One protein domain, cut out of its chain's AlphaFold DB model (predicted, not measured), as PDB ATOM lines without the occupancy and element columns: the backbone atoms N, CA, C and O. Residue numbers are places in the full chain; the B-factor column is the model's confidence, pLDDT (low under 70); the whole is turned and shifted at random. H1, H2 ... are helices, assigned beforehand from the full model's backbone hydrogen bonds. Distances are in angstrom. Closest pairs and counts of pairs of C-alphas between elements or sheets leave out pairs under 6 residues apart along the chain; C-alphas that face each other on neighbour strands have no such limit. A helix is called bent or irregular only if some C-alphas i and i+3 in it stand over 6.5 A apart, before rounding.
ATOM      1  N   ILE A   2      28.656  41.062 -58.497       82.88
ATOM      2  CA  ILE A   2      27.887  39.805 -58.650       82.88
ATOM      3  C   ILE A   2      26.600  39.811 -57.811       82.88
ATOM      4  O   ILE A   2      25.529  39.614 -58.372       82.88
ATOM      5  N   HIS A   3      26.692  40.146 -56.518       85.62
ATOM      6  CA  HIS A   3      25.533  40.214 -55.617       85.62
ATOM      7  C   HIS A   3      24.377  41.046 -56.202       85.62
ATOM      8  O   HIS A   3      23.270  40.549 -56.345       85.62
ATOM      9  N   ILE A   4      24.650  42.270 -56.663       91.06
ATOM     10  CA  ILE A   4      23.621  43.163 -57.224       91.06
ATOM     11  C   ILE A   4      23.015  42.610 -58.518       91.06
ATOM     12  O   ILE A   4      21.815  42.760 -58.738       91.06
ATOM     13  N   LYS A   5      23.808  41.939 -59.366       91.12
ATOM     14  CA  LYS A   5      23.284  41.278 -60.573       91.12
ATOM     15  C   LYS A   5      22.326  40.134 -60.227       91.12
ATOM     16  O   LYS A   5      21.355  39.947 -60.955       91.12
ATOM     17  N   THR A   6      22.591  39.402 -59.144       91.75
ATOM     18  CA  THR A   6      21.729  38.316 -58.658       91.75
ATOM     19  C   THR A   6      20.464  38.856 -57.991       91.75
ATOM     20  O   THR A   6      19.377  38.379 -58.296       91.75
ATOM     21  N   THR A   7      20.574  39.894 -57.157       92.62
ATOM     22  CA  THR A   7      19.429  40.526 -56.477       92.62
ATOM     23  C   THR A   7      18.486  41.235 -57.455       92.62
ATOM     24  O   THR A   7      17.276  41.266 -57.251       92.62
ATOM     25  N   TYR A   8      19.020  41.794 -58.548       93.31
ATOM     26  CA  TYR A   8      18.262  42.587 -59.519       93.31
ATOM     27  C   TYR A   8      18.414  42.055 -60.955       93.31
ATOM     28  O   TYR A   8      18.965  42.742 -61.826       93.31
ATOM     29  N   PRO A   9      17.875  40.859 -61.267       93.75
ATOM     30  CA  PRO A   9      18.084  40.208 -62.562       93.75
ATOM     31  C   PRO A   9      17.546  41.034 -63.741       93.75
ATOM     32  O   PRO A   9      18.155  41.054 -64.812       93.75
ATOM     33  N   LYS A  10      16.471  41.811 -63.531       94.00
ATOM     34  CA  LYS A  10      15.898  42.734 -64.534       94.00
ATOM     35  C   LYS A  10      16.895  43.798 -65.020       94.00
ATOM     36  O   LYS A  10      16.791  44.270 -66.149       94.00
ATOM     37  N   PHE A  11      17.873  44.166 -64.189       89.69
ATOM     38  CA  PHE A  11      18.863  45.207 -64.479       89.69
ATOM     39  C   PHE A  11      20.235  44.633 -64.856       89.69
ATOM     40  O   PHE A  11      21.178  45.391 -65.062       89.69
ATOM     41  N   ARG A  12      20.361  43.306 -65.016       88.12
ATOM     42  CA  ARG A  12      21.642  42.609 -65.246       88.12
ATOM     43  C   ARG A  12      22.457  43.144 -66.433       88.12
ATOM     44  O   ARG A  12      23.683  43.075 -66.395       88.12
ATOM     45  N   LYS A  13      21.791  43.668 -67.469       87.12
ATOM     46  CA  LYS A  13      22.419  44.259 -68.669       87.12
ATOM     47  C   LYS A  13      22.616  45.783 -68.590       87.12
ATOM     48  O   LYS A  13      23.165  46.366 -69.514       87.12
ATOM     49  N   ARG A  14      22.152  46.452 -67.528       88.25
ATOM     50  CA  ARG A  14      22.239  47.914 -67.368       88.25
ATOM     51  C   ARG A  14      23.470  48.281 -66.538       88.25
ATOM     52  O   ARG A  14      23.362  48.514 -65.338       88.25
ATOM     53  N   THR A  15      24.638  48.318 -67.177       87.75
ATOM     54  CA  THR A  15      25.946  48.471 -66.512       87.75
ATOM     55  C   THR A  15      26.029  49.707 -65.618       87.75
ATOM     56  O   THR A  15      26.387  49.568 -64.450       87.75
ATOM     57  N   LYS A  16      25.618  50.884 -66.114       87.31
ATOM     58  CA  LYS A  16      25.590  52.116 -65.312       87.31
ATOM     59  C   LYS A  16      24.713  51.976 -64.070       87.31
ATOM     60  O   LYS A  16      25.168  52.245 -62.969       87.31
ATOM     61  N   TRP A  17      23.485  51.483 -64.236       90.44
ATOM     62  CA  TRP A  17      22.567  51.287 -63.112       90.44
ATOM     63  C   TRP A  17      23.156  50.345 -62.057       90.44
ATOM     64  O   TRP A  17      23.056  50.613 -60.867       90.44
ATOM     65  N   LEU A  18      23.804  49.257 -62.485       91.62
ATOM     66  CA  LEU A  18      24.456  48.320 -61.573       91.62
ATOM     67  C   LEU A  18      25.620  48.968 -60.815       91.62
ATOM     68  O   LEU A  18      25.783  48.688 -59.630       91.62
ATOM     69  N   GLN A  19      26.413  49.810 -61.484       90.06
ATOM     70  CA  GLN A  19      27.513  50.541 -60.858       90.06
ATOM     71  C   GLN A  19      26.992  51.584 -59.863       90.06
ATOM     72  O   GLN A  19      27.435  51.605 -58.720       90.06
ATOM     73  N   ASP A  20      26.006  52.390 -60.257       91.25
ATOM     74  CA  ASP A  20      25.399  53.411 -59.396       91.25
ATOM     75  C   ASP A  20      24.724  52.759 -58.174       91.25
ATOM     76  O   ASP A  20      24.875  53.214 -57.036       91.25
ATOM     77  N   LYS A  21      24.029  51.630 -58.379       94.81
ATOM     78  CA  LYS A  21      23.431  50.851 -57.290       94.81
ATOM     79  C   LYS A  21      24.502  50.276 -56.369       94.81
ATOM     80  O   LYS A  21      24.344  50.339 -55.159       94.81
ATOM     81  N   HIS A  22      25.596  49.758 -56.926       93.19
ATOM     82  CA  HIS A  22      26.731  49.284 -56.137       93.19
ATOM     83  C   HIS A  22      27.307  50.384 -55.263       93.19
ATOM     84  O   HIS A  22      27.352  50.209 -54.050       93.19
ATOM     85  N   ASN A  23      27.667  51.519 -55.855       91.75
ATOM     86  CA  ASN A  23      28.289  52.624 -55.139       91.75
ATOM     87  C   ASN A  23      27.381  53.167 -54.024       91.75
ATOM     88  O   ASN A  23      27.862  53.459 -52.936       91.75
ATOM     89  N   SER A  24      26.069  53.250 -54.265       94.00
ATOM     90  CA  SER A  24      25.113  53.774 -53.278       94.00
ATOM     91  C   SER A  24      24.773  52.805 -52.143       94.00
ATOM     92  O   SER A  24      24.471  53.260 -51.045       94.00
ATOM     93  N   THR A  25      24.806  51.485 -52.364       93.62
ATOM     94  CA  THR A  25      24.400  50.506 -51.335       93.62
ATOM     95  C   THR A  25      25.553  49.715 -50.729       93.62
ATOM     96  O   THR A  25      25.315  48.916 -49.826       93.62
ATOM     97  N   PHE A  26      26.784  49.871 -51.225       92.06
ATOM     98  CA  PHE A  26      27.910  49.026 -50.822       92.06
ATOM     99  C   PHE A  26      28.206  49.093 -49.322       92.06
ATOM    100  O   PHE A  26      28.321  48.042 -48.704       92.06
ATOM    101  N   ILE A  27      28.276  50.292 -48.733       91.38
ATOM    102  CA  ILE A  27      28.606  50.456 -47.307       91.38
ATOM    103  C   ILE A  27      27.557  49.788 -46.413       91.38
ATOM    104  O   ILE A  27      27.905  49.009 -45.533       91.38
ATOM    105  N   GLN A  28      26.271  50.014 -46.693       91.56
ATOM    106  CA  GLN A  28      25.183  49.366 -45.952       91.56
ATOM    107  C   GLN A  28      25.235  47.842 -46.098       91.56
ATOM    108  O   GLN A  28      25.120  47.117 -45.114       91.56
ATOM    109  N   TRP A  29      25.440  47.345 -47.321       93.25
ATOM    110  CA  TRP A  29      25.577  45.912 -47.572       93.25
ATOM    111  C   TRP A  29      26.767  45.305 -46.817       93.25
ATOM    112  O   TRP A  29      26.617  44.241 -46.220       93.25
ATOM    113  N   LEU A  30      27.922  45.979 -46.815       93.25
ATOM    114  CA  LEU A  30      29.126  45.528 -46.120       93.25
ATOM    115  C   LEU A  30      28.876  45.428 -44.613       93.25
ATOM    116  O   LEU A  30      29.177  44.396 -44.019       93.25
ATOM    117  N   HIS A  31      28.269  46.460 -44.026       93.44
ATOM    118  CA  HIS A  31      27.889  46.487 -42.617       93.44
ATOM    119  C   HIS A  31      26.990  45.299 -42.241       93.44
ATOM    120  O   HIS A  31      27.328  44.525 -41.347       93.44
ATOM    121  N   PHE A  32      25.885  45.091 -42.969       92.56
ATOM    122  CA  PHE A  32      24.979  43.968 -42.703       92.56
ATOM    123  C   PHE A  32      25.660  42.614 -42.873       92.56
ATOM    124  O   PHE A  32      25.443  41.713 -42.065       92.56
ATOM    125  N   LYS A  33      26.491  42.468 -43.910       91.81
ATOM    126  CA  LYS A  33      27.196  41.214 -44.164       91.81
ATOM    127  C   LYS A  33      28.153  40.895 -43.019       91.81
ATOM    128  O   LYS A  33      28.110  39.784 -42.505       91.81
ATOM    129  N   VAL A  34      28.953  41.860 -42.570       93.19
ATOM    130  CA  VAL A  34      29.884  41.664 -41.449       93.19
ATOM    131  C   VAL A  34      29.137  41.347 -40.151       93.19
ATOM    132  O   VAL A  34      29.509  40.406 -39.457       93.19
ATOM    133  N   GLN A  35      28.039  42.047 -39.856       90.69
ATOM    134  CA  GLN A  35      27.216  41.745 -38.681       90.69
ATOM    135  C   GLN A  35      26.599  40.342 -38.724       90.69
ATOM    136  O   GLN A  35      26.604  39.648 -37.711       90.69
ATOM    137  N   SER A  36      26.102  39.892 -39.883       90.50
ATOM    138  CA  SER A  36      25.528  38.544 -40.005       90.50
ATOM    139  C   SER A  36      26.550  37.435 -39.751       90.50
ATOM    140  O   SER A  36      26.205  36.418 -39.165       90.50
ATOM    141  N   GLU A  37      27.805  37.646 -40.154       90.38
ATOM    142  CA  GLU A  37      28.893  36.673 -39.981       90.38
ATOM    143  C   GLU A  37      29.421  36.666 -38.536       90.38
ATOM    144  O   GLU A  37      29.832  35.625 -38.032       90.38
ATOM    145  N   LEU A  38      29.374  37.814 -37.848       87.25
ATOM    146  CA  LEU A  38      29.713  37.922 -36.424       87.25
ATOM    147  C   LEU A  38      28.688  37.234 -35.515       87.25
ATOM    148  O   LEU A  38      29.076  36.685 -34.487       87.25
ATOM    149  N   ASN A  39      27.408  37.279 -35.894       84.62
ATOM    150  CA  ASN A  39      26.293  36.706 -35.133       84.62
ATOM    151  C   ASN A  39      26.026  35.221 -35.456       84.62
ATOM    152  O   ASN A  39      25.106  34.639 -34.884       84.62
ATOM    153  N   GLY A  40      26.761  34.633 -36.404       81.31
ATOM    154  CA  GLY A  40      26.644  33.217 -36.757       81.31
ATOM    155  C   GLY A  40      27.275  32.294 -35.711       81.31
ATOM    156  O   GLY A  40      28.152  32.709 -34.956       81.31
ATOM    157  N   GLU A  41      26.849  31.027 -35.697       67.19
ATOM    158  CA  GLU A  41      27.259  30.018 -34.702       67.19
ATOM    159  C   GLU A  41      28.774  29.746 -34.677       67.19
ATOM    160  O   GLU A  41      29.315  29.386 -33.636       67.19
ATOM    161  N   GLU A  42      29.476  29.963 -35.793       67.50
ATOM    162  CA  GLU A  42      30.911  29.685 -35.924       67.50
ATOM    163  C   GLU A  42      31.817  30.900 -35.657       67.50
ATOM    164  O   GLU A  42      33.035  30.754 -35.747       67.50
ATOM    165  N   HIS A  43      31.264  32.080 -35.318       63.72
ATOM    166  CA  HIS A  43      32.014  33.338 -35.155       63.72
ATOM    167  C   HIS A  43      33.136  33.461 -36.200       63.72
ATOM    168  O   HIS A  43      34.309  33.353 -35.847       63.72
ATOM    169  N   ASN A  44      32.757  33.654 -37.471       70.12
ATOM    170  CA  ASN A  44      33.487  33.332 -38.717       70.12
ATOM    171  C   ASN A  44      34.876  33.992 -38.943       70.12
ATOM    172  O   ASN A  44      35.212  34.389 -40.059       70.12
ATOM    173  N   GLY A  45      35.706  34.159 -37.915       82.88
ATOM    174  CA  GLY A  45      37.057  34.704 -37.994       82.88
ATOM    175  C   GLY A  45      37.117  36.153 -38.475       82.88
ATOM    176  O   GLY A  45      38.154  36.584 -38.981       82.88
ATOM    177  N   ILE A  46      36.022  36.914 -38.363       88.69
ATOM    178  CA  ILE A  46      35.984  38.314 -38.793       88.69
ATOM    179  C   ILE A  46      37.010  39.112 -37.988       88.69
ATOM    180  O   ILE A  46      36.877  39.289 -36.778       88.69
ATOM    181  N   SER A  47      38.029  39.623 -38.680       90.94
ATOM    182  CA  SER A  47      39.036  40.474 -38.051       90.94
ATOM    183  C   SER A  47      38.418  41.765 -37.513       90.94
ATOM    184  O   SER A  47      37.522  42.354 -38.124       90.94
ATOM    185  N   GLU A  48      38.987  42.259 -36.420       90.00
ATOM    186  CA  GLU A  48      38.575  43.512 -35.795       90.00
ATOM    187  C   GLU A  48      38.688  44.714 -36.752       90.00
ATOM    188  O   GLU A  48      37.799  45.561 -36.816       90.00
ATOM    189  N   ASN A  49      39.716  44.727 -37.605       93.06
ATOM    190  CA  ASN A  49      39.879  45.757 -38.632       93.06
ATOM    191  C   ASN A  49      38.715  45.765 -39.634       93.06
ATOM    192  O   ASN A  49      38.214  46.829 -39.995       93.06
ATOM    193  N   LEU A  50      38.261  44.589 -40.079       92.31
ATOM    194  CA  LEU A  50      37.116  44.488 -40.987       92.31
ATOM    195  C   LEU A  50      35.822  44.943 -40.299       92.31
ATOM    196  O   LEU A  50      35.004  45.617 -40.928       92.31
ATOM    197  N   ARG A  51      35.665  44.630 -39.006       92.00
ATOM    198  CA  ARG A  51      34.552  45.116 -38.184       92.00
ATOM    199  C   ARG A  51      34.508  46.644 -38.170       92.00
ATOM    200  O   ARG A  51      33.472  47.212 -38.516       92.00
ATOM    201  N   TRP A  52      35.625  47.306 -37.870       91.69
ATOM    202  CA  TRP A  52      35.705  48.771 -37.869       91.69
ATOM    203  C   TRP A  52      35.467  49.386 -39.247       91.69
ATOM    204  O   TRP A  52      34.685  50.323 -39.365       91.69
ATOM    205  N   LEU A  53      36.064  48.832 -40.307       92.38
ATOM    206  CA  LEU A  53      35.844  49.323 -41.673       92.38
ATOM    207  C   LEU A  53      34.374  49.216 -42.103       92.38
ATOM    208  O   LEU A  53      33.872  50.087 -42.810       92.38
ATOM    209  N   SER A  54      33.672  48.168 -41.663       93.31
ATOM    210  CA  SER A  54      32.257  47.962 -41.989       93.31
ATOM    211  C   SER A  54      31.316  48.968 -41.321       93.31
ATOM    212  O   SER A  54      30.239  49.224 -41.854       93.31
ATOM    213  N   ALA A  55      31.723  49.566 -40.195       89.44
ATOM    214  CA  ALA A  55      30.956  50.599 -39.499       89.44
ATOM    215  C   ALA A  55      30.954  51.946 -40.246       89.44
ATOM    216  O   ALA A  55      30.107  52.796 -39.983       89.44
ATOM    217  N   GLY A  56      31.864  52.122 -41.209       87.62
ATOM    218  CA  GLY A  56      32.034  53.371 -41.940       87.62
ATOM    219  C   GLY A  56      32.815  54.433 -41.153       87.62
ATOM    220  O   GLY A  56      33.240  54.202 -40.019       87.62
ATOM    221  N   PRO A  57      33.066  55.599 -41.772       85.31
ATOM    222  CA  PRO A  57      33.796  56.689 -41.135       85.31
ATOM    223  C   PRO A  57      32.990  57.325 -39.992       85.31
ATOM    224  O   PRO A  57      31.763  57.407 -40.046       85.31
ATOM    225  N   SER A  58      33.697  57.825 -38.976       84.50
ATOM    226  CA  SER A  58      33.096  58.653 -37.923       84.50
ATOM    227  C   SER A  58      32.536  59.949 -38.515       84.50
ATOM    228  O   SER A  58      33.150  60.536 -39.399       84.50
ATOM    229  N   MET A  59      31.407  60.427 -37.986       83.81
ATOM    230  CA  MET A  59      30.865  61.755 -38.316       83.81
ATOM    231  C   MET A  59      31.539  62.883 -37.520       83.81
ATOM    232  O   MET A  59      31.437  64.048 -37.890       83.81
ATOM    233  N   ALA A  60      32.227  62.550 -36.427       87.75
ATOM    234  CA  ALA A  60      32.966  63.499 -35.604       87.75
ATOM    235  C   ALA A  60      34.428  63.553 -36.069       87.75
ATOM    236  O   ALA A  60      35.320  63.023 -35.405       87.75
ATOM    237  N   VAL A  61      34.658  64.139 -37.246       84.88
ATOM    238  CA  VAL A  61      36.003  64.318 -37.811       84.88
ATOM    239  C   VAL A  61      36.476  65.746 -37.523       84.88
ATOM    240  O   VAL A  61      35.726  66.689 -37.781       84.88
ATOM    241  N   PRO A  62      37.689  65.940 -36.971       89.44
ATOM    242  CA  PRO A  62      38.279  67.267 -36.850       89.44
ATOM    243  C   PRO A  62      38.432  67.912 -38.225       89.44
ATOM    244  O   PRO A  62      38.890  67.249 -39.151       89.44
TER     245      PRO A  62
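What this domain is: This is residues 2 to 62 of the 121 residues of an uncharacterized protein of Prunus dulcis (UniProt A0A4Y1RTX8). One long helix, H2, is bent into two arms, and a short helix packs on each arm: H1 crosswise on H2a, and H3 folding back beside H2b as the second leg of a helical hairpin. Residues 57 to 62 stick out as a free tail. The printed part has 61 residues with three named helices, in the order H1, H2, H3, and no named strand; its class is all helix. It is loose, with a radius of gyration of the C-alphas of 14.6 A, and flat in outline, spanning 39 by 37 by 12 A.

How they stand to each other: Start at the longest helix, H2, residues 15 to 38, which by its hydrogen bonds was assigned as one helix but is bent: C-alphas 24 and 27 are 7.7 A apart, where about 5 A is the distance in a regular helix. Its arms are H2a, residues 15 to 24, and H2b, residues 27 to 38, and their lines stand at a steep tilt of 65 degrees. Look next at H1, residues 2 to 7, which touches H2a; their closest C-alphas, those of Ile 4 and Leu 18, are 6.8 A apart. The lines of H1 and H2a are about perpendicular, at 89 degrees. At the other arm, H3, residues 48 to 54, touches H2b, and the closest C-alphas, those of His 31 and Ser 54, are 4.7 A apart. H2b and H3 form a helical hairpin, running opposite ways at a shallow tilt of 34.7 degrees, only just short of steep. H1 is apart from H2b and from H3, and H2a is apart from H3. In the backbones of H1, H2a, H2b and H3, every O i to N i+4 pair is within hydrogen-bond range.

Where its parts are: Find C-alpha 15 at (25.946, 48.471, -66.512); from there H2a runs 14.3 A to C-alpha 24. H2b picks up at C-alpha 27 and runs 16.6 A to C-alpha 38 at (29.713, 37.922, -36.424). Go back to C-alpha 2 at (27.887, 39.805, -58.650) for H1, which is 8.8 A from first to last C-alpha. H3 measures 9.9 A and ends at C-alpha 54, at (32.257, 47.962, -41.989).

The domain as a whole: The two C-alphas farthest apart are those of Lys 10 and Pro 62, at 43.2 A. The printed part has no cut. Both links are short but not tight: 7 residues between H1 and H2, and 9 between H2 and H3. Look at the B-factor column of residues 41 to 43, in the second link: their pLDDT is under 70, while the mean of the printed part is 88.5.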